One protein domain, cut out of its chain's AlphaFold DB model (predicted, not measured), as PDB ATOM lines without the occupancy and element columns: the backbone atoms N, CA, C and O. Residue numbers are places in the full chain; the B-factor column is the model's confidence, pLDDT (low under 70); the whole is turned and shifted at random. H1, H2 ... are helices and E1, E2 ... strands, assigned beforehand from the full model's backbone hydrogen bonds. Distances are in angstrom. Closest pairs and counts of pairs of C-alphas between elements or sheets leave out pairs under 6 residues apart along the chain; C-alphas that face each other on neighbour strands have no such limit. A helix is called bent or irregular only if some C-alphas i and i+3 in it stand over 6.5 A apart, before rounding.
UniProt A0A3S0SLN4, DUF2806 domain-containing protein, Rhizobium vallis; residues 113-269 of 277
ATOM      1  N   LEU A 113       2.998   1.932 -15.833       97.38
ATOM      2  CA  LEU A 113       3.571   2.992 -16.667       97.38
ATOM      3  C   LEU A 113       2.501   3.972 -17.172       97.38
ATOM      4  O   LEU A 113       2.751   5.173 -17.248       97.38
ATOM      5  N   PHE A 114       1.315   3.465 -17.514       97.81
ATOM      6  CA  PHE A 114       0.200   4.303 -17.939       97.81
ATOM      7  C   PHE A 114      -0.364   5.141 -16.791       97.81
ATOM      8  O   PHE A 114      -0.583   6.335 -16.970       97.81
ATOM      9  N   GLU A 115      -0.552   4.535 -15.616       96.62
ATOM     10  CA  GLU A 115      -0.999   5.236 -14.410       96.62
ATOM     11  C   GLU A 115      -0.067   6.403 -14.065       96.62
ATOM     12  O   GLU A 115      -0.532   7.531 -13.913       96.62
ATOM     13  N   ASP A 116       1.246   6.158 -14.041       96.06
ATOM     14  CA  ASP A 116       2.246   7.185 -13.735       96.06
ATOM     15  C   ASP A 116       2.248   8.311 -14.787       96.06
ATOM     16  O   ASP A 116       2.386   9.487 -14.456       96.06
ATOM     17  N   ALA A 117       2.040   7.980 -16.065       96.06
ATOM     18  CA  ALA A 117       1.919   8.980 -17.121       96.06
ATOM     19  C   ALA A 117       0.643   9.835 -16.967       96.06
ATOM     20  O   ALA A 117       0.667  11.045 -17.223       96.06
ATOM     21  N   CYS A 118      -0.466   9.232 -16.525       97.19
ATOM     22  CA  CYS A 118      -1.750   9.908 -16.353       97.19
ATOM     23  C   CYS A 118      -1.791  10.910 -15.188       97.19
ATOM     24  O   CYS A 118      -2.663  11.780 -15.195       97.19
ATOM     25  N   ASP A 119      -0.821  10.904 -14.270       95.50
ATOM     26  CA  ASP A 119      -0.687  11.935 -13.223       95.50
ATOM     27  C   ASP A 119      -0.496  13.359 -13.783       95.50
ATOM     28  O   ASP A 119      -0.745  14.366 -13.105       95.50
ATOM     29  N   HIS A 120      -0.068  13.446 -15.043       95.81
ATOM     30  CA  HIS A 120       0.129  14.687 -15.786       95.81
ATOM     31  C   HIS A 120      -0.903  14.889 -16.906       95.81
ATOM     32  O   HIS A 120      -0.743  15.798 -17.723       95.81
ATOM     33  N   ARG A 121      -1.943  14.049 -16.971       97.00
ATOM     34  CA  ARG A 121      -2.977  14.113 -18.008       97.00
ATOM     35  C   ARG A 121      -3.769  15.410 -17.915       97.00
ATOM     36  O   ARG A 121      -4.165  15.827 -16.833       97.00
ATOM     37  N   ILE A 122      -4.058  15.999 -19.071       96.25
ATOM     38  CA  ILE A 122      -5.087  17.023 -19.228       96.25
ATOM     39  C   ILE A 122      -5.928  16.655 -20.453       96.25
ATOM     40  O   ILE A 122      -5.428  16.659 -21.587       96.25
ATOM     41  N   GLY A 123      -7.192  16.301 -20.216       93.88
ATOM     42  CA  GLY A 123      -8.069  15.751 -21.249       93.88
ATOM     43  C   GLY A 123      -7.454  14.513 -21.907       93.88
ATOM     44  O   GLY A 123      -6.913  13.634 -21.239       93.88
ATOM     45  N   ASN A 124      -7.441  14.471 -23.236       96.50
ATOM     46  CA  ASN A 124      -6.814  13.392 -24.009       96.50
ATOM     47  C   ASN A 124      -5.294  13.535 -24.246       96.50
ATOM     48  O   ASN A 124      -4.750  12.890 -25.147       96.50
ATOM     49  N   THR A 125      -4.594  14.395 -23.501       97.19
ATOM     50  CA  THR A 125      -3.168  14.674 -23.742       97.19
ATOM     51  C   THR A 125      -2.316  14.614 -22.485       97.19
ATOM     52  O   THR A 125      -2.792  14.878 -21.385       97.19
ATOM     53  N   LEU A 126      -1.027  14.331 -22.675       96.94
ATOM     54  CA  LEU A 126       0.023  14.452 -21.669       96.94
ATOM     55  C   LEU A 126       1.002  15.550 -22.120       96.94
ATOM     56  O   LEU A 126       1.804  15.300 -23.027       96.94
ATOM     57  N   PRO A 127       0.935  16.777 -21.577       95.56
ATOM     58  CA  PRO A 127       1.885  17.828 -21.925       95.56
ATOM     59  C   PRO A 127       3.312  17.423 -21.564       95.56
ATOM     60  O   PRO A 127       3.611  17.119 -20.407       95.56
ATOM     61  N   LYS A 128       4.221  17.475 -22.542       94.50
ATOM     62  CA  LYS A 128       5.616  17.061 -22.341       94.50
ATOM     63  C   LYS A 128       6.356  17.923 -21.322       94.50
ATOM     64  O   LYS A 128       7.248  17.424 -20.649       94.50
ATOM     65  N   CYS A 129       5.957  19.188 -21.174       92.94
ATOM     66  CA  CYS A 129       6.465  20.084 -20.132       92.94
ATOM     67  C   CYS A 129       6.112  19.644 -18.703       92.94
ATOM     68  O   CYS A 129       6.720  20.138 -17.758       92.94
ATOM     69  N   LEU A 130       5.160  18.719 -18.544       94.94
ATOM     70  CA  LEU A 130       4.811  18.111 -17.263       94.94
ATOM     71  C   LEU A 130       5.403  16.711 -17.106       94.94
ATOM     72  O   LEU A 130       5.921  16.405 -16.039       94.94
ATOM     73  N   THR A 131       5.337  15.874 -18.146       93.44
ATOM     74  CA  THR A 131       5.813  14.480 -18.077       93.44
ATOM     75  C   THR A 131       7.322  14.328 -18.226       93.44
ATOM     76  O   THR A 131       7.863  13.273 -17.907       93.44
ATOM     77  N   GLY A 132       8.008  15.324 -18.793       91.38
ATOM     78  CA  GLY A 132       9.323  15.094 -19.383       91.38
ATOM     79  C   GLY A 132       9.229  14.258 -20.669       91.38
ATOM     80  O   GLY A 132       8.138  13.995 -21.191       91.38
ATOM     81  N   GLU A 133      10.381  13.843 -21.195       90.75
ATOM     82  CA  GLU A 133      10.422  12.813 -22.237       90.75
ATOM     83  C   GLU A 133      10.165  11.443 -21.603       90.75
ATOM     84  O   GLU A 133      10.938  10.976 -20.762       90.75
ATOM     85  N   ILE A 134       9.085  10.790 -22.030       93.06
ATOM     86  CA  ILE A 134       8.784   9.413 -21.640       93.06
ATOM     87  C   ILE A 134       9.837   8.494 -22.286       93.06
ATOM     88  O   ILE A 134      10.082   8.626 -23.492       93.06
ATOM     89  N   PRO A 135      10.454   7.558 -21.532       94.44
ATOM     90  CA  PRO A 135      11.428   6.622 -22.082       94.44
ATOM     91  C   PRO A 135      10.894   5.886 -23.312       94.44
ATOM     92  O   PRO A 135       9.729   5.494 -23.359       94.44
ATOM     93  N   TYR A 136      11.756   5.664 -24.305       93.31
ATOM     94  CA  TYR A 136      11.350   5.086 -25.591       93.31
ATOM     95  C   TYR A 136      10.645   3.726 -25.446       93.31
ATOM     96  O   TYR A 136       9.592   3.512 -26.042       93.31
ATOM     97  N   ASP A 137      11.163   2.852 -24.582       95.88
ATOM     98  CA  ASP A 137      10.559   1.542 -24.313       95.88
ATOM     99  C   ASP A 137       9.165   1.669 -23.677       95.88
ATOM    100  O   ASP A 137       8.260   0.894 -23.987       95.88
ATOM    101  N   THR A 138       8.954   2.689 -22.837       96.94
ATOM    102  CA  THR A 138       7.639   3.005 -22.266       96.94
ATOM    103  C   THR A 138       6.673   3.484 -23.345       96.94
ATOM    104  O   THR A 138       5.532   3.031 -23.372       96.94
ATOM    105  N   VAL A 139       7.118   4.346 -24.266       96.56
ATOM    106  CA  VAL A 139       6.289   4.773 -25.405       96.56
ATOM    107  C   VAL A 139       5.853   3.560 -26.227       96.56
ATOM    108  O   VAL A 139       4.658   3.418 -26.470       96.56
ATOM    109  N   ILE A 140       6.775   2.653 -26.579       96.94
ATOM    110  CA  ILE A 140       6.452   1.424 -27.326       96.94
ATOM    111  C   ILE A 140       5.428   0.567 -26.578       96.94
ATOM    112  O   ILE A 140       4.474   0.076 -27.187       96.94
ATOM    113  N   ALA A 141       5.620   0.361 -25.273       97.75
ATOM    114  CA  ALA A 141       4.710  -0.454 -24.475       97.75
ATOM    115  C   ALA A 141       3.290   0.134 -24.478       97.75
ATOM    116  O   ALA A 141       2.318  -0.584 -24.719       97.75
ATOM    117  N   LEU A 142       3.169   1.449 -24.278       98.12
ATOM    118  CA  LEU A 142       1.883   2.141 -24.239       98.12
ATOM    119  C   LEU A 142       1.215   2.239 -25.621       98.12
ATOM    120  O   LEU A 142      -0.009   2.122 -25.707       98.12
ATOM    121  N   THR A 143       1.973   2.417 -26.709       97.69
ATOM    122  CA  THR A 143       1.407   2.426 -28.072       97.69
ATOM    123  C   THR A 143       0.972   1.028 -28.506       97.69
ATOM    124  O   THR A 143      -0.119   0.871 -29.055       97.69
ATOM    125  N   THR A 144       1.756  -0.008 -28.191       96.94
ATOM    126  CA  THR A 144       1.427  -1.412 -28.506       96.94
ATOM    127  C   THR A 144       0.207  -1.899 -27.726       96.94
ATOM    128  O   THR A 144      -0.627  -2.613 -28.279       96.94
ATOM    129  N   ALA A 145       0.047  -1.457 -26.473       97.06
ATOM    130  CA  ALA A 145      -1.162  -1.693 -25.681       97.06
ATOM    131  C   ALA A 145      -2.375  -0.869 -26.160       97.06
ATOM    132  O   ALA A 145      -3.475  -1.020 -25.634       97.06
ATOM    133  N   GLY A 146      -2.190   0.008 -27.150       97.31
ATOM    134  CA  GLY A 146      -3.250   0.836 -27.710       97.31
ATOM    135  C   GLY A 146      -3.683   1.984 -26.805       97.31
ATOM    136  O   GLY A 146      -4.795   2.463 -26.981       97.31
ATOM    137  N   LEU A 147      -2.847   2.426 -25.859       98.25
ATOM    138  CA  LEU A 147      -3.141   3.511 -24.910       98.25
ATOM    139  C   LEU A 147      -2.676   4.884 -25.411       98.25
ATOM    140  O   LEU A 147      -3.315   5.899 -25.133       98.25
ATOM    141  N   LEU A 148      -1.577   4.918 -26.171       98.00
ATOM    142  CA  LEU A 148      -1.040   6.128 -26.794       98.00
ATOM    143  C   LEU A 148      -1.089   6.045 -28.320       98.00
ATOM    144  O   LEU A 148      -0.901   4.986 -28.918       98.00
ATOM    145  N   VAL A 149      -1.303   7.196 -28.954       97.50
ATOM    146  CA  VAL A 149      -1.087   7.365 -30.391       97.50
ATOM    147  C   VAL A 149       0.417   7.411 -30.648       97.50
ATOM    148  O   VAL A 149       1.123   8.176 -29.992       97.50
ATOM    149  N   GLU A 150       0.895   6.648 -31.635       94.88
ATOM    150  CA  GLU A 150       2.306   6.629 -32.046       94.88
ATOM    151  C   GLU A 150       2.831   8.061 -32.297       94.88
ATOM    152  O   GLU A 150       2.311   8.761 -33.177       94.88
ATOM    153  N   PRO A 151       3.822   8.540 -31.518       89.50
ATOM    154  CA  PRO A 151       4.236   9.940 -31.563       89.50
ATOM    155  C   PRO A 151       5.017  10.325 -32.820       89.50
ATOM    156  O   PRO A 151       5.064  11.513 -33.151       89.50
ATOM    157  N   GLY A 152       5.615   9.367 -33.535       88.00
ATOM    158  CA  GLY A 152       6.391   9.643 -34.745       88.00
ATOM    159  C   GLY A 152       7.489  10.687 -34.502       88.00
ATOM    160  O   GLY A 152       8.295  10.550 -33.587       88.00
ATOM    161  N   LEU A 153       7.511  11.755 -35.309       80.81
ATOM    162  CA  LEU A 153       8.474  12.864 -35.171       80.81
ATOM    163  C   LEU A 153       8.098  13.894 -34.087       80.81
ATOM    164  O   LEU A 153       8.801  14.889 -33.917       80.81
ATOM    165  N   GLY A 154       6.995  13.676 -33.373       83.75
ATOM    166  CA  GLY A 154       6.479  14.567 -32.343       83.75
ATOM    167  C   GLY A 154       5.008  14.905 -32.563       83.75
ATOM    168  O   GLY A 154       4.540  15.084 -33.688       83.75
ATOM    169  N   GLN A 155       4.282  15.039 -31.458       91.12
ATOM    170  CA  GLN A 155       2.888  15.457 -31.426       91.12
ATOM    171  C   GLN A 155       2.792  16.811 -30.729       91.12
ATOM    172  O   GLN A 155       3.485  17.083 -29.747       91.12
ATOM    173  N   ASN A 156       1.937  17.681 -31.253       91.12
ATOM    174  CA  ASN A 156       1.688  18.982 -30.658       91.12
ATOM    175  C   ASN A 156       0.214  19.351 -30.744       91.12
ATOM    176  O   ASN A 156      -0.491  18.965 -31.678       91.12
ATOM    177  N   ARG A 157      -0.227  20.129 -29.761       92.69
ATOM    178  CA  ARG A 157      -1.547  20.744 -29.727       92.69
ATOM    179  C   ARG A 157      -1.368  22.231 -29.997       92.69
ATOM    180  O   ARG A 157      -0.694  22.932 -29.246       92.69
ATOM    181  N   SER A 158      -1.917  22.689 -31.116       93.31
ATOM    182  CA  SER A 158      -1.830  24.092 -31.526       93.31
ATOM    183  C   SER A 158      -2.958  24.907 -30.908       93.31
ATOM    184  O   SER A 158      -4.089  24.430 -30.792       93.31
ATOM    185  N   PHE A 159      -2.653  26.153 -30.559       95.25
ATOM    186  CA  PHE A 159      -3.654  27.124 -30.148       95.25
ATOM    187  C   PHE A 159      -4.521  27.504 -31.354       95.25
ATOM    188  O   PHE A 159      -4.046  27.639 -32.488       95.25
ATOM    189  N   GLN A 160      -5.808  27.673 -31.093       94.56
ATOM    190  CA  GLN A 160      -6.797  28.180 -32.025       94.56
ATOM    191  C   GLN A 160      -6.896  29.699 -31.912       94.56
ATOM    192  O   GLN A 160      -6.588  30.296 -30.880       94.56
ATOM    193  N   GLU A 161      -7.325  30.319 -33.004       94.94
ATOM    194  CA  GLU A 161      -7.607  31.748 -33.048       94.94
ATOM    195  C   GLU A 161      -9.034  31.988 -32.572       94.94
ATOM    196  O   GLU A 161      -9.950  31.258 -32.955       94.94
ATOM    197  N   GLY A 162      -9.223  33.020 -31.762       92.19
ATOM    198  CA  GLY A 162     -10.538  33.411 -31.280       92.19
ATOM    199  C   GLY A 162     -10.624  34.905 -31.028       92.19
ATOM    200  O   GLY A 162      -9.676  35.657 -31.269       92.19
ATOM    201  N   LYS A 163     -11.777  35.314 -30.512       91.69
ATOM    202  CA  LYS A 163     -12.005  36.648 -29.966       91.69
ATOM    203  C   LYS A 163     -12.523  36.514 -28.546       91.69
ATOM    204  O   LYS A 163     -13.277  35.582 -28.278       91.69
ATOM    205  N   ASP A 164     -12.106  37.410 -27.663       86.69
ATOM    206  CA  ASP A 164     -12.723  37.520 -26.342       86.69
ATOM    207  C   ASP A 164     -14.016  38.349 -26.382       86.69
ATOM    208  O   ASP A 164     -14.419  38.852 -27.436       86.69
ATOM    209  N   ASP A 165     -14.668  38.499 -25.228       82.50
ATOM    210  CA  ASP A 165     -15.940  39.222 -25.091       82.50
ATOM    211  C   ASP A 165     -15.844  40.705 -25.492       82.50
ATOM    212  O   ASP A 165     -16.841  41.316 -25.879       82.50
ATOM    213  N   ALA A 166     -14.641  41.288 -25.444       85.69
ATOM    214  CA  ALA A 166     -14.368  42.652 -25.894       85.69
ATOM    215  C   ALA A 166     -14.051  42.730 -27.402       85.69
ATOM    216  O   ALA A 166     -13.821  43.818 -27.939       85.69
ATOM    217  N   GLY A 167     -14.035  41.594 -28.101       89.44
ATOM    218  CA  GLY A 167     -13.705  41.488 -29.517       89.44
ATOM    219  C   GLY A 167     -12.205  41.534 -29.821       89.44
ATOM    220  O   GLY A 167     -11.854  41.653 -31.003       89.44
ATOM    221  N   LYS A 168     -11.329  41.446 -28.806       91.62
ATOM    222  CA  LYS A 168      -9.870  41.406 -28.982       91.62
ATOM    223  C   LYS A 168      -9.454  40.029 -29.487       91.62
ATOM    224  O   LYS A 168      -9.945  39.009 -29.008       91.62
ATOM    225  N   ASP A 169      -8.525  40.000 -30.437       96.12
ATOM    226  CA  ASP A 169      -8.006  38.744 -30.962       96.12
ATOM    227  C   ASP A 169      -7.155  38.013 -29.906       96.12
ATOM    228  O   ASP A 169      -6.214  38.572 -29.330       96.12
ATOM    229  N   ILE A 170      -7.465  36.733 -29.693       95.38
ATOM    230  CA  ILE A 170      -6.827  35.866 -28.694       95.38
ATOM    231  C   ILE A 170      -6.308  34.561 -29.307       95.38
ATOM    232  O   ILE A 170      -6.802  34.074 -30.330       95.38
ATOM    233  N   TRP A 171      -5.311  33.987 -28.642       96.38
ATOM    234  CA  TRP A 171      -4.949  32.582 -28.744       96.38
ATOM    235  C   TRP A 171      -5.664  31.799 -27.646       96.38
ATOM    236  O   TRP A 171      -5.652  32.214 -26.489       96.38
ATOM    237  N   LEU A 172      -6.252  30.659 -28.004       94.81
ATOM    238  CA  LEU A 172      -6.913  29.743 -27.076       94.81
ATOM    239  C   LEU A 172      -6.436  28.313 -27.322       94.81
ATOM    240  O   LEU A 172      -6.486  27.821 -28.446       94.81
ATOM    241  N   ILE A 173      -6.022  27.616 -26.272       95.50
ATOM    242  CA  ILE A 173      -5.871  26.156 -26.288       95.50
ATOM    243  C   ILE A 173      -6.868  25.568 -25.300       95.50
ATOM    244  O   ILE A 173      -6.971  26.041 -24.175       95.50
ATOM    245  N   SER A 174      -7.605  24.549 -25.722       92.88
ATOM    246  CA  SER A 174      -8.530  23.813 -24.866       92.88
ATOM    247  C   SER A 174      -8.042  22.395 -24.626       92.88
ATOM    248  O   SER A 174      -7.463  21.791 -25.525       92.88
ATOM    249  N   PHE A 175      -8.333  21.866 -23.445       93.38
ATOM    250  CA  PHE A 175      -8.139  20.494 -22.997       93.38
ATOM    251  C   PHE A 175      -9.439  20.025 -22.338       93.38
ATOM    252  O   PHE A 175      -9.554  20.026 -21.115       93.38
ATOM    253  N   ASP A 176     -10.425  19.685 -23.166       87.69
ATOM    254  CA  ASP A 176     -11.777  19.291 -22.760       87.69
ATOM    255  C   ASP A 176     -12.447  20.327 -21.840       87.69
ATOM    256  O   ASP A 176     -13.029  21.290 -22.340       87.69
ATOM    257  N   ASP A 177     -12.325  20.177 -20.522       89.88
ATOM    258  CA  ASP A 177     -12.943  21.064 -19.532       89.88
ATOM    259  C   ASP A 177     -12.151  22.337 -19.231       89.88
ATOM    260  O   ASP A 177     -12.692  23.270 -18.632       89.88
ATOM    261  N   TYR A 178     -10.888  22.405 -19.646       93.94
ATOM    262  CA  TYR A 178     -10.001  23.523 -19.332       93.94
ATOM    263  C   TYR A 178      -9.561  24.259 -20.591       93.94
ATOM    264  O   TYR A 178      -9.345  23.651 -21.637       93.94
ATOM    265  N   ALA A 179      -9.370  25.570 -20.497       94.94
ATOM    266  CA  ALA A 179      -8.788  26.365 -21.568       94.94
ATOM    267  C   ALA A 179      -7.764  27.360 -21.038       94.94
ATOM    268  O   ALA A 179      -7.918  27.904 -19.950       94.94
ATOM    269  N   LEU A 180      -6.733  27.628 -21.830       95.62
ATOM    270  CA  LEU A 180      -5.752  28.673 -21.571       95.62
ATOM    271  C   LEU A 180      -5.823  29.706 -22.692       95.62
ATOM    272  O   LEU A 180      -5.822  29.345 -23.873       95.62
ATOM    273  N   VAL A 181      -5.888  30.977 -22.312       95.06
ATOM    274  CA  VAL A 181      -6.147  32.097 -23.215       95.06
ATOM    275  C   VAL A 181      -5.125  33.203 -22.992       95.06
ATOM    276  O   VAL A 181      -4.854  33.576 -21.852       95.06
ATOM    277  N   PHE A 182      -4.596  33.762 -24.079       94.38
ATOM    278  CA  PHE A 182      -3.790  34.982 -24.035       94.38
ATOM    279  C   PHE A 182      -3.939  35.819 -25.320       94.38
ATOM    280  O   PHE A 182      -4.356  35.291 -26.354       94.38
ATOM    281  N   PRO A 183      -3.634  37.127 -25.290       94.12
ATOM    282  CA  PRO A 183      -3.757  38.001 -26.460       94.12
ATOM    283  C   PRO A 183      -2.867  37.597 -27.654       94.12
ATOM    284  O   PRO A 183      -1.773  37.071 -27.467       94.12
ATOM    285  N   LYS A 184      -3.286  37.852 -28.905       93.88
ATOM    286  CA  LYS A 184      -2.454  37.510 -30.087       93.88
ATOM    287  C   LYS A 184      -1.245  38.419 -30.305       93.88
ATOM    288  O   LYS A 184      -0.325  38.016 -31.013       93.88
ATOM    289  N   ASP A 185      -1.262  39.617 -29.735       88.50
ATOM    290  CA  ASP A 185      -0.232  40.654 -29.861       88.50
ATOM    291  C   ASP A 185       1.007  40.405 -28.982       88.50
ATOM    292  O   ASP A 185       1.874  41.268 -28.887       88.50
ATOM    293  N   VAL A 186       1.119  39.222 -28.368       87.44
ATOM    294  CA  VAL A 186       2.248  38.854 -27.507       87.44
ATOM    295  C   VAL A 186       3.420  38.270 -28.294       87.44
ATOM    296  O   VAL A 186       3.253  37.523 -29.265       87.44
ATOM    297  N   GLU A 187       4.632  38.558 -27.827       84.38
ATOM    298  CA  GLU A 187       5.834  37.885 -28.307       84.38
ATOM    299  C   GLU A 187       5.927  36.487 -27.689       84.38
ATOM    300  O   GLU A 187       6.026  36.323 -26.476       84.38
ATOM    301  N   LEU A 188       5.881  35.457 -28.537       83.44
ATOM    302  CA  LEU A 188       6.116  34.081 -28.107       83.44
ATOM    303  C   LEU A 188       7.619  33.840 -27.921       83.44
ATOM    304  O   LEU A 188       8.395  34.337 -28.742       83.44
ATOM    305  N   PRO A 189       8.029  33.008 -26.945       77.44
ATOM    306  CA  PRO A 189       9.423  32.615 -26.783       77.44
ATOM    307  C   PRO A 189      10.006  32.073 -28.097       77.44
ATOM    308  O   PRO A 189       9.568  31.034 -28.602       77.44
ATOM    309  N   ASP A 190      10.996  32.770 -28.660       69.31
ATOM    310  CA  ASP A 190      11.729  32.291 -29.831       69.31
ATOM    311  C   ASP A 190      12.796  31.303 -29.374       69.31
ATOM    312  O   ASP A 190      13.801  31.670 -28.765       69.31
ATOM    313  N   ARG A 191      12.539  30.019 -29.616       66.25
ATOM    314  CA  ARG A 191      13.454  28.945 -29.227       66.25
ATOM    315  C   ARG A 191      14.053  28.199 -30.429       66.25
ATOM    316  O   ARG A 191      14.851  27.288 -30.260       66.25
ATOM    317  N   GLY A 192      13.748  28.605 -31.665       58.69
ATOM    318  CA  GLY A 192      14.205  27.899 -32.869       58.69
ATOM    319  C   GLY A 192      13.555  26.517 -33.083       58.69
ATOM    320  O   GLY A 192      12.715  26.059 -32.309       58.69
ATOM    321  N   LEU A 193      13.933  25.832 -34.171       55.94
ATOM    322  CA  LEU A 193      13.253  24.622 -34.682       55.94
ATOM    323  C   LEU A 193      13.391  23.360 -33.801       55.94
ATOM    324  O   LEU A 193      12.669  22.388 -34.012       55.94
ATOM    325  N   ILE A 194      14.294  23.355 -32.815       58.16
ATOM    326  CA  ILE A 194      14.655  22.161 -32.022       58.16
ATOM    327  C   ILE A 194      13.613  21.862 -30.916       58.16
ATOM    328  O   ILE A 194      13.621  20.795 -30.311       58.16
ATOM    329  N   HIS A 195      12.646  22.758 -30.674       57.47
ATOM    330  CA  HIS A 195      11.700  22.632 -29.553       57.47
ATOM    331  C   HIS A 195      10.429  21.829 -29.845       57.47
ATOM    332  O   HIS A 195       9.650  21.585 -28.926       57.47
ATOM    333  N   MET A 196      10.251  21.328 -31.072       51.09
ATOM    334  CA  MET A 196       9.158  20.390 -31.382       51.09
ATOM    335  C   MET A 196       9.266  19.073 -30.595       51.09
ATOM    336  O   MET A 196       8.276  18.363 -30.442       51.09
ATOM    337  N   THR A 197      10.453  18.771 -30.062       54.78
ATOM    338  CA  THR A 197      10.749  17.580 -29.256       54.78
ATOM    339  C   THR A 197      11.299  17.932 -27.872       54.78
ATOM    340  O   THR A 197      11.888  17.078 -27.225       54.78
ATOM    341  N   ALA A 198      11.205  19.192 -27.433       63.75
ATOM    342  CA  ALA A 198      11.761  19.604 -26.149       63.75
ATOM    343  C   ALA A 198      10.703  19.484 -25.049       63.75
ATOM    344  O   ALA A 198       9.762  20.273 -24.992       63.75
ATOM    345  N   SER A 199      10.904  18.549 -24.124       68.12
ATOM    346  CA  SER A 199      10.056  18.370 -22.945       68.12
ATOM    347  C   SER A 199      10.162  19.482 -21.897       68.12
ATOM    348  O   SER A 199       9.538  19.385 -20.855       68.12
ATOM    349  N   GLY A 200      10.975  20.519 -22.116       75.00
ATOM    350  CA  GLY A 200      11.157  21.628 -21.168       75.00
ATOM    351  C   GLY A 200      10.398  22.907 -21.523       75.00
ATOM    352  O   GLY A 200      10.451  23.861 -20.754       75.00
ATOM    353  N   THR A 201       9.737  22.961 -22.684       85.69
ATOM    354  CA  THR A 201       9.045  24.166 -23.163       85.69
ATOM    355  C   THR A 201       7.535  23.980 -23.068       85.69
ATOM    356  O   THR A 201       6.998  23.036 -23.650       85.69
ATOM    357  N   ALA A 202       6.839  24.879 -22.371       91.25
ATOM    358  CA  ALA A 202       5.385  24.806 -22.235       91.25
ATOM    359  C   ALA A 202       4.666  25.393 -23.457       91.25
ATOM    360  O   ALA A 202       3.661  24.829 -23.897       91.25
ATOM    361  N   VAL A 203       5.212  26.466 -24.039       91.62
ATOM    362  CA  VAL A 203       4.670  27.115 -25.240       91.62
ATOM    363  C   VAL A 203       5.773  27.475 -26.237       91.62
ATOM    364  O   VAL A 203       6.824  28.004 -25.883       91.62
ATOM    365  N   TYR A 204       5.542  27.197 -27.517       87.62
ATOM    366  CA  TYR A 204       6.473  27.540 -28.591       87.62
ATOM    367  C   TYR A 204       5.734  27.873 -29.886       87.62
ATOM    368  O   TYR A 204       4.538  27.622 -30.027       87.62
ATOM    369  N   ARG A 205       6.458  28.423 -30.863       88.25
ATOM    370  CA  ARG A 205       5.935  28.673 -32.208       88.25
ATOM    371  C   ARG A 205       6.108  27.436 -33.093       88.25
ATOM    372  O   ARG A 205       7.230  27.011 -33.352       88.25
ATOM    373  N   ASN A 206       5.009  26.863 -33.579       85.69
ATOM    374  CA  ASN A 206       5.051  25.723 -34.496       85.69
ATOM    375  C   ASN A 206       5.476  26.136 -35.924       85.69
ATOM    376  O   ASN A 206       5.625  27.318 -36.237       85.69
ATOM    377  N   HIS A 207       5.611  25.157 -36.825       81.50
ATOM    378  CA  HIS A 207       6.015  25.374 -38.224       81.50
ATOM    379  C   HIS A 207       5.044  26.245 -39.050       81.50
ATOM    380  O   HIS A 207       5.421  26.738 -40.109       81.50
ATOM    381  N   THR A 208       3.810  26.452 -38.575       84.06
ATOM    382  CA  THR A 208       2.817  27.360 -39.185       84.06
ATOM    383  C   THR A 208       2.809  28.755 -38.557       84.06
ATOM    384  O   THR A 208       1.989  29.593 -38.922       84.06
ATOM    385  N   GLY A 209       3.692  29.018 -37.591       85.00
ATOM    386  CA  GLY A 209       3.768  30.295 -36.890       85.00
ATOM    387  C   GLY A 209       2.799  30.443 -35.713       85.00
ATOM    388  O   GLY A 209       2.824  31.490 -35.064       85.00
ATOM    389  N   LYS A 210       1.979  29.428 -35.409       90.19
ATOM    390  CA  LYS A 210       1.007  29.446 -34.302       90.19
ATOM    391  C   LYS A 210       1.649  29.010 -32.982       90.19
ATOM    392  O   LYS A 210       2.562  28.179 -33.019       90.19
ATOM    393  N   PRO A 211       1.173  29.509 -31.827       92.75
ATOM    394  CA  PRO A 211       1.561  28.931 -30.555       92.75
ATOM    395  C   PRO A 211       1.098  27.474 -30.486       92.75
ATOM    396  O   PRO A 211       0.023  27.118 -30.979       92.75
ATOM    397  N   ALA A 212       1.917  26.627 -29.885       92.62
ATOM    398  CA  ALA A 212       1.639  25.218 -29.676       92.62
ATOM    399  C   ALA A 212       2.328  24.720 -28.407       92.62
ATOM    400  O   ALA A 212       3.257  25.347 -27.894       92.62
ATOM    401  N   THR A 213       1.870  23.567 -27.934       92.75
ATOM    402  CA  THR A 213       2.507  22.813 -26.859       92.75
ATOM    403  C   THR A 213       2.755  21.375 -27.298       92.75
ATOM    404  O   THR A 213       1.946  20.795 -28.030       92.75
ATOM    405  N   SER A 214       3.892  20.813 -26.895       92.62
ATOM    406  CA  SER A 214       4.266  19.439 -27.229       92.62
ATOM    407  C   SER A 214       3.564  18.486 -26.275       92.62
ATOM    408  O   SER A 214       3.572  18.692 -25.062       92.62
ATOM    409  N   VAL A 215       2.961  17.431 -26.815       94.88
ATOM    410  CA  VAL A 215       2.135  16.491 -26.047       94.88
ATOM    411  C   VAL A 215       2.439  15.051 -26.449       94.88
ATOM    412  O   VAL A 215       2.956  14.810 -27.536       94.88
ATOM    413  N   TYR A 216       2.070  14.100 -25.600       96.44
ATOM    414  CA  TYR A 216       1.644  12.775 -26.047       96.44
ATOM    415  C   TYR A 216       0.115  12.746 -26.112       96.44
ATOM    416  O   TYR A 216      -0.551  13.396 -25.302       96.44
ATOM    417  N   ILE A 217      -0.449  12.021 -27.075       97.25
ATOM    418  CA  ILE A 217      -1.900  11.923 -27.280       97.25
ATOM    419  C   ILE A 217      -2.373  10.526 -26.880       97.25
ATOM    420  O   ILE A 217      -1.844   9.522 -27.363       97.25
ATOM    421  N   LEU A 218      -3.388  10.466 -26.019       98.31
ATOM    422  CA  LEU A 218      -4.067   9.223 -25.669       98.31
ATOM    423  C   LEU A 218      -4.971   8.795 -26.831       98.31
ATOM    424  O   LEU A 218      -5.596   9.624 -27.495       98.31
ATOM    425  N   THR A 219      -5.063   7.490 -27.069       98.19
ATOM    426  CA  THR A 219      -6.114   6.929 -27.934       98.19
ATOM    427  C   THR A 219      -7.478   7.031 -27.244       98.19
ATOM    428  O   THR A 219      -7.564   7.347 -26.059       98.19
ATOM    429  N   ASN A 220      -8.561   6.687 -27.947       96.94
ATOM    430  CA  ASN A 220      -9.877   6.572 -27.310       96.94
ATOM    431  C   ASN A 220      -9.876   5.517 -26.190       96.94
ATOM    432  O   ASN A 220     -10.512   5.716 -25.160       96.94
ATOM    433  N   GLU A 221      -9.141   4.415 -26.369       97.69
ATOM    434  CA  GLU A 221      -8.984   3.394 -25.332       97.69
ATOM    435  C   GLU A 221      -8.187   3.920 -24.136       97.69
ATOM    436  O   GLU A 221      -8.581   3.686 -22.999       97.69
ATOM    437  N   GLY A 222      -7.111   4.674 -24.383       98.06
ATOM    438  CA  GLY A 222      -6.342   5.338 -23.335       98.06
ATOM    439  C   GLY A 222      -7.195   6.328 -22.546       98.06
ATOM    440  O   GLY A 222      -7.167   6.311 -21.319       98.06
ATOM    441  N   VAL A 223      -8.009   7.144 -23.225       97.50
ATOM    442  CA  VAL A 223      -8.936   8.076 -22.565       97.50
ATOM    443  C   VAL A 223      -9.925   7.317 -21.676       97.50
ATOM    444  O   VAL A 223     -10.011   7.632 -20.490       97.50
ATOM    445  N   ALA A 224     -10.587   6.282 -22.197       97.56
ATOM    446  CA  ALA A 224     -11.541   5.481 -21.426       97.56
ATOM    447  C   ALA A 224     -10.889   4.757 -20.232       97.56
ATOM    448  O   ALA A 224     -11.434   4.741 -19.138       97.56
ATOM    449  N   ILE A 225      -9.688   4.194 -20.391       97.75
ATOM    450  CA  ILE A 225      -8.982   3.537 -19.275       97.75
ATOM    451  C   ILE A 225      -8.487   4.567 -18.256       97.75
ATOM    452  O   ILE A 225      -8.455   4.293 -17.062       97.75
ATOM    453  N   SER A 226      -8.123   5.771 -18.689       97.25
ATOM    454  CA  SER A 226      -7.688   6.812 -17.757       97.25
ATOM    455  C   SER A 226      -8.815   7.363 -16.875       97.25
ATOM    456  O   SER A 226      -8.504   7.988 -15.868       97.25
ATOM    457  N   SER A 227     -10.098   7.129 -17.190       95.56
ATOM    458  CA  SER A 227     -11.207   7.581 -16.331       95.56
ATOM    459  C   SER A 227     -11.435   6.708 -15.090       95.56
ATOM    460  O   SER A 227     -12.056   7.161 -14.135       95.56
ATOM    461  N   ILE A 228     -10.843   5.507 -15.028       94.69
ATOM    462  CA  ILE A 228     -10.818   4.667 -13.810       94.69
ATOM    463  C   ILE A 228      -9.582   4.912 -12.922       94.69
ATOM    464  O   ILE A 228      -9.338   4.184 -11.949       94.69
ATOM    465  N   LEU A 229      -8.774   5.917 -13.270       94.75
ATOM    466  CA  LEU A 229      -7.640   6.400 -12.487       94.75
ATOM    467  C   LEU A 229      -8.029   7.677 -11.722       94.75
ATOM    468  O   LEU A 229      -8.985   8.349 -12.110       94.75
ATOM    469  N   PRO A 230      -7.298   8.049 -10.655       91.38
ATOM    470  CA  PRO A 230      -7.529   9.317  -9.970       91.38
ATOM    471  C   PRO A 230      -7.442  10.509 -10.935       91.38
ATOM    472  O   PRO A 230      -6.419  10.703 -11.594       91.38
ATOM    473  N   ASP A 231      -8.489  11.334 -10.995       90.31
ATOM    474  CA  ASP A 231      -8.493  12.492 -11.884       90.31
ATOM    475  C   ASP A 231      -7.690  13.661 -11.296       90.31
ATOM    476  O   ASP A 231      -8.143  14.386 -10.411       90.31
ATOM    477  N   LYS A 232      -6.478  13.856 -11.823       94.00
ATOM    478  CA  LYS A 232      -5.584  14.977 -11.487       94.00
ATOM    479  C   LYS A 232      -5.569  16.064 -12.566       94.00
ATOM    480  O   LYS A 232      -4.682  16.921 -12.564       94.00
ATOM    481  N   SER A 233      -6.538  16.060 -13.490       93.44
ATOM    482  CA  SER A 233      -6.510  16.935 -14.672       93.44
ATOM    483  C   SER A 233      -6.524  18.422 -14.322       93.44
ATOM    484  O   SER A 233      -5.822  19.203 -14.961       93.44
ATOM    485  N   HIS A 234      -7.261  18.820 -13.279       92.88
ATOM    486  CA  HIS A 234      -7.272  20.207 -12.805       92.88
ATOM    487  C   HIS A 234      -5.886  20.656 -12.318       92.88
ATOM    488  O   HIS A 234      -5.368  21.683 -12.753       92.88
ATOM    489  N   GLU A 235      -5.254  19.867 -11.447       94.62
ATOM    490  CA  GLU A 235      -3.928  20.176 -10.906       94.62
ATOM    491  C   GLU A 235      -2.864  20.180 -12.005       94.62
ATOM    492  O   GLU A 235      -2.027  21.083 -12.063       94.62
ATOM    493  N   ALA A 236      -2.911  19.200 -12.913       96.06
ATOM    494  CA  ALA A 236      -2.041  19.153 -14.080       96.06
ATOM    495  C   ALA A 236      -2.224  20.395 -14.963       96.06
ATOM    496  O   ALA A 236      -1.232  20.999 -15.374       96.06
ATOM    497  N   PHE A 237      -3.464  20.836 -15.182       96.38
ATOM    498  CA  PHE A 237      -3.762  22.050 -15.933       96.38
ATOM    499  C   PHE A 237      -3.235  23.323 -15.266       96.38
ATOM    500  O   PHE A 237      -2.656  24.172 -15.948       96.38
ATOM    501  N   LEU A 238      -3.357  23.451 -13.944       94.38
ATOM    502  CA  LEU A 238      -2.782  24.583 -13.212       94.38
ATOM    503  C   LEU A 238      -1.249  24.586 -13.285       94.38
ATOM    504  O   LEU A 238      -0.656  25.635 -13.542       94.38
ATOM    505  N   ARG A 239      -0.598  23.421 -13.151       95.25
ATOM    506  CA  ARG A 239       0.861  23.298 -13.338       95.25
ATOM    507  C   ARG A 239       1.282  23.695 -14.753       95.25
ATOM    508  O   ARG A 239       2.221  24.470 -14.907       95.25
ATOM    509  N   TYR A 240       0.573  23.213 -15.775       95.88
ATOM    510  CA  TYR A 240       0.816  23.590 -17.170       95.88
ATOM    511  C   TYR A 240       0.691  25.104 -17.368       95.88
ATOM    512  O   TYR A 240       1.608  25.741 -17.883       95.88
ATOM    513  N   SER A 241      -0.413  25.688 -16.901       95.12
ATOM    514  CA  SER A 241      -0.689  27.124 -17.018       95.12
ATOM    515  C   SER A 241       0.378  27.963 -16.314       95.12
ATOM    516  O   SER A 241       0.850  28.953 -16.866       95.12
ATOM    517  N   GLY A 242       0.832  27.528 -15.138       93.50
ATOM    518  CA  GLY A 242       1.922  28.173 -14.415       93.50
ATOM    519  C   GLY A 242       3.274  28.097 -15.128       93.50
ATOM    520  O   GLY A 242       4.030  29.067 -15.094       93.50
ATOM    521  N   LEU A 243       3.578  26.993 -15.821       93.56
ATOM    522  CA  LEU A 243       4.771  26.911 -16.670       93.56
ATOM    523  C   LEU A 243       4.677  27.867 -17.863       93.56
ATOM    524  O   LEU A 243       5.655  28.548 -18.162       93.56
ATOM    525  N   VAL A 244       3.506  27.977 -18.500       93.25
ATOM    526  CA  VAL A 244       3.283  28.961 -19.573       93.25
ATOM    527  C   VAL A 244       3.460  30.389 -19.046       93.25
ATOM    528  O   VAL A 244       4.163  31.180 -19.670       93.25
ATOM    529  N   HIS A 245       2.897  30.707 -17.876       92.38
ATOM    530  CA  HIS A 245       3.066  32.018 -17.244       92.38
ATOM    531  C   HIS A 245       4.535  32.314 -16.912       92.38
ATOM    532  O   HIS A 245       5.024  33.401 -17.194       92.38
ATOM    533  N   LYS A 246       5.282  31.332 -16.392       91.00
ATOM    534  CA  LYS A 246       6.721  31.476 -16.118       91.00
ATOM    535  C   LYS A 246       7.532  31.785 -17.380       91.00
ATOM    536  O   LYS A 246       8.524  32.504 -17.306       91.00
ATOM    537  N   GLU A 247       7.139  31.228 -18.524       89.38
ATOM    538  CA  GLU A 247       7.782  31.500 -19.814       89.38
ATOM    539  C   GLU A 247       7.363  32.846 -20.426       89.38
ATOM    540  O   GLU A 247       8.091  33.370 -21.268       89.38
ATOM    541  N   MET A 248       6.225  33.405 -20.004       90.38
ATOM    542  CA  MET A 248       5.647  34.653 -20.509       90.38
ATOM    543  C   MET A 248       5.049  35.503 -19.361       90.38
ATOM    544  O   MET A 248       3.832  35.694 -19.312       90.38
ATOM    545  N   PRO A 249       5.869  36.018 -18.421       88.75
ATOM    546  CA  PRO A 249       5.373  36.626 -17.178       88.75
ATOM    547  C   PRO A 249       4.593  37.929 -17.391       88.75
ATOM    548  O   PRO A 249       3.698  38.245 -16.615       88.75
ATOM    549  N   GLU A 250       4.897  38.661 -18.464       89.00
ATOM    550  CA  GLU A 250       4.252  39.938 -18.805       89.00
ATOM    551  C   GLU A 250       2.938  39.762 -19.589       89.00
ATOM    552  O   GLU A 250       2.275  40.739 -19.938       89.00
ATOM    553  N   VAL A 251       2.568  38.522 -19.923       89.38
ATOM    554  CA  VAL A 251       1.364  38.224 -20.700       89.38
ATOM    555  C   VAL A 251       0.168  38.052 -19.769       89.38
ATOM    556  O   VAL A 251       0.218  37.262 -18.828       89.38
ATOM    557  N   ASP A 252      -0.931  38.742 -20.087       89.75
ATOM    558  CA  ASP A 252      -2.241  38.537 -19.458       89.75
ATOM    559  C   ASP A 252      -2.784  37.141 -19.805       89.75
ATOM    560  O   ASP A 252      -3.451  36.925 -20.824       89.75
ATOM    561  N   LEU A 253      -2.400  36.172 -18.976       92.00
ATOM    562  CA  LEU A 253      -2.764  34.775 -19.105       92.00
ATOM    563  C   LEU A 253      -4.043  34.502 -18.315       92.00
ATOM    564  O   LEU A 253      -4.110  34.694 -17.099       92.00
ATOM    565  N   ARG A 254      -5.055  33.994 -19.013       92.75
ATOM    566  CA  ARG A 254      -6.364  33.694 -18.439       92.75
ATOM    567  C   ARG A 254      -6.673  32.207 -18.571       92.75
ATOM    568  O   ARG A 254      -6.369  31.594 -19.596       92.75
ATOM    569  N   ILE A 255      -7.294  31.638 -17.546       93.06
ATOM    570  CA  ILE A 255      -7.756  30.248 -17.529       93.06
ATOM    571  C   ILE A 255      -9.274  30.197 -17.666       93.06
ATOM    572  O   ILE A 255      -9.993  31.018 -17.106       93.06
ATOM    573  N   GLY A 256      -9.768  29.231 -18.426       90.00
ATOM    574  CA  GLY A 256     -11.183  29.007 -18.670       90.00
ATOM    575  C   GLY A 256     -11.627  27.637 -18.189       90.00
ATOM    576  O   GLY A 256     -10.889  26.663 -18.341       90.00
ATOM    577  N   ARG A 257     -12.848  27.560 -17.655       90.56
ATOM    578  CA  ARG A 257     -13.539  26.293 -17.388       90.56
ATOM    579  C   ARG A 257     -14.724  26.150 -18.328       90.56
ATOM    580  O   ARG A 257     -15.453  27.115 -18.542       90.56
ATOM    581  N   ARG A 258     -14.906  24.965 -18.902       88.31
ATOM    582  CA  ARG A 258     -15.996  24.694 -19.836       88.31
ATOM    583  C   ARG A 258     -17.343  24.938 -19.161       88.31
ATOM    584  O   ARG A 258     -17.574  24.472 -18.046       88.31
ATOM    585  N   ASN A 259     -18.218  25.668 -19.840       86.44
ATOM    586  CA  ASN A 259     -19.553  25.993 -19.349       86.44
ATOM    587  C   ASN A 259     -20.635  25.160 -20.059       86.44
ATOM    588  O   ASN A 259     -20.381  24.471 -21.054       86.44
ATOM    589  N   GLY A 260     -21.869  25.227 -19.552       76.25
ATOM    590  CA  GLY A 260     -22.998  24.439 -20.066       76.25
ATOM    591  C   GLY A 260     -23.424  24.770 -21.504       76.25
ATOM    592  O   GLY A 260     -24.155  23.991 -22.107       76.25
ATOM    593  N   SER A 261     -22.966  25.891 -22.077       80.19
ATOM    594  CA  SER A 261     -23.224  26.261 -23.478       80.19
ATOM    595  C   SER A 261     -22.132  25.783 -24.444       80.19
ATOM    596  O   SER A 261     -22.232  26.016 -25.649       80.19
ATOM    597  N   GLY A 262     -21.106  25.087 -23.938       75.94
ATOM    598  CA  GLY A 262     -19.987  24.565 -24.725       75.94
ATOM    599  C   GLY A 262     -18.846  25.564 -24.954       75.94
ATOM    600  O   GLY A 262     -17.886  25.216 -25.645       75.94
ATOM    601  N   GLY A 263     -18.940  26.771 -24.383       83.88
ATOM    602  CA  GLY A 263     -17.856  27.754 -24.296       83.88
ATOM    603  C   GLY A 263     -17.020  27.583 -23.023       83.88
ATOM    604  O   GLY A 263     -17.084  26.543 -22.369       83.88
ATOM    605  N   TYR A 264     -16.242  28.608 -22.665       85.81
ATOM    606  CA  TYR A 264     -15.457  28.636 -21.427       85.81
ATOM    607  C   TYR A 264     -15.744  29.910 -20.640       85.81
ATOM    608  O   TYR A 264     -15.712  31.001 -21.208       85.81
ATOM    609  N   ASP A 265     -15.949  29.766 -19.336       84.75
ATOM    610  CA  ASP A 265     -15.978  30.882 -18.398       84.75
ATOM    611  C   ASP A 265     -14.530  31.203 -18.016       84.75
ATOM    612  O   ASP A 265     -13.856  30.403 -17.358       84.75
ATOM    613  N   VAL A 266     -14.028  32.336 -18.515       83.88
ATOM    614  CA  VAL A 266     -12.613  32.722 -18.441       83.88
ATOM    615  C   VAL A 266     -12.373  33.698 -17.292       83.88
ATOM    616  O   VAL A 266     -13.083  34.688 -17.136       83.88
ATOM    617  N   GLN A 267     -11.324  33.442 -16.519       80.81
ATOM    618  CA  GLN A 267     -10.892  34.240 -15.375       80.81
ATOM    619  C   GLN A 267      -9.365  34.389 -15.374       80.81
ATOM    620  O   GLN A 267      -8.641  33.583 -15.964       80.81
ATOM    621  N   ILE A 268      -8.873  35.468 -14.764       73.12
ATOM    622  CA  ILE A 268      -7.433  35.738 -14.662       73.12
ATOM    623  C   ILE A 268      -6.793  34.649 -13.797       73.12
ATOM    624  O   ILE A 268      -7.370  34.230 -12.793       73.12
ATOM    625  N   LEU A 269      -5.610  34.176 -14.191       69.81
ATOM    626  CA  LEU A 269      -4.841  33.256 -13.362       69.81
ATOM    627  C   LEU A 269      -4.324  34.006 -12.120       69.81
ATOM    628  O   LEU A 269      -3.332  34.726 -12.194       69.81
TER     629      LEU A 269
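What this domain is: This is residues 113 to 269 of the 277 residues of the protein "DUF2806 domain-containing protein" of Rhizobium vallis (UniProt A0A3S0SLN4). A strongly twisted five-stranded sheet, curled like part of a barrel, has the longest helix, H6, over one face. Beside it a small three-stranded sheet, E1, E6 and E2, lies near the middle; H1, H3 and H5 form a loose group at the end away from the curled sheet, and H4 grazes the small sheet. The printed part has 157 residues with six named helices and eight named strands, in the order H1 E1 H2 H3 E2 E3 E4 E5 H4 E6 H5 H6 E7 E8, a mixed class. The sheets, ordered E3 E4 E5 E7 E8 and E1 E6 E2, are antiparallel. The whole is compact, with a radius of gyration of the C-alphas of 15.4 A and spans of 46 by 39 by 23 A.

Where its parts are: Start in the large sheet: E3 is residues 160 to 163, E4 169 to 175 and 19.9 A long, E5 178 to 183 and 17.3 A, E7 254 to 258, E8 264 to 268. Find C-alpha 233 at (-6.510, 16.935, -14.672); from there H6 runs 21.0 A to residue 247. The small sheet holds E1, residues 125 to 127, E6, 211 to 217 and 17.7 A long, and E2, 155 to 158. H1, residues 113 to 118, begins at C-alpha 113, (3.571, 2.992, -16.667); then look for H2 at 128 to 131, H3 at 136 to 144, H4 at 193 to 197 and H5 at 220 to 226.

How they stand to each other: E3 E4 E5 is a meander, each strand the antiparallel neighbour of the one before; look at N 162 and O 170, 3.0 A, and N 173 and O 180, 3.0 A. E5 and E7 have N 181 and O 254 at 2.8 A; the hairpin E7 and E8 has N 255 and O 267 at 2.8 A. H6 lies over E5 and runs along the strands, its line and that of E5 at 8 degrees on the local plane, at a height over the sheet of 9.7 A; H6 and the sheet E3 E4 E5 E7 E8 are two layers, a helix on one face of a sheet. E2 runs on into E3 at 13 degrees. E1, H2 H3, E2 is a split strand-helix-strand unit, two strands of one sheet with helices between them along the chain and E6 between them in the sheet, its crossover right-handed; E6 is the antiparallel neighbour of both, and you find N 126 and O 216 of E1 and E6 at 2.8 A, and N 213 and O 157 of E6 and E2 at 2.9 A. H2 touches H6, the C-alphas of Leu 130 and Tyr 240 being closest at 6.8 A. H1 and H3 only just touch, with 3 pairs of C-alphas within 8 A, Phe 114 and Leu 142 closest at 6.9 A. H1 and H5 are close but not clearly touching, the closest C-alphas, of Cys 118 and Ser 226, 6.8 A apart. In H1, H3, H5 and H6 every O i to N i+4 pair is within hydrogen-bond range; H4 has 0 of 1, and 0 of 2 O i to N i+3 pairs, and H2 is too short for an O i to N i+4 pair. H4 is only just irregular, with C-alphas 193 and 196 6.8 A apart.

The domain as a whole: The two C-alphas farthest apart, of Asp 137 and Ala 166, are 48.1 A apart. The printed part has no cut. The link from H4 to E6, residues 198 to 210, is long. Mean pLDDT of the printed part is 89.9; residues 190 to 199 and residue 269 are under 70.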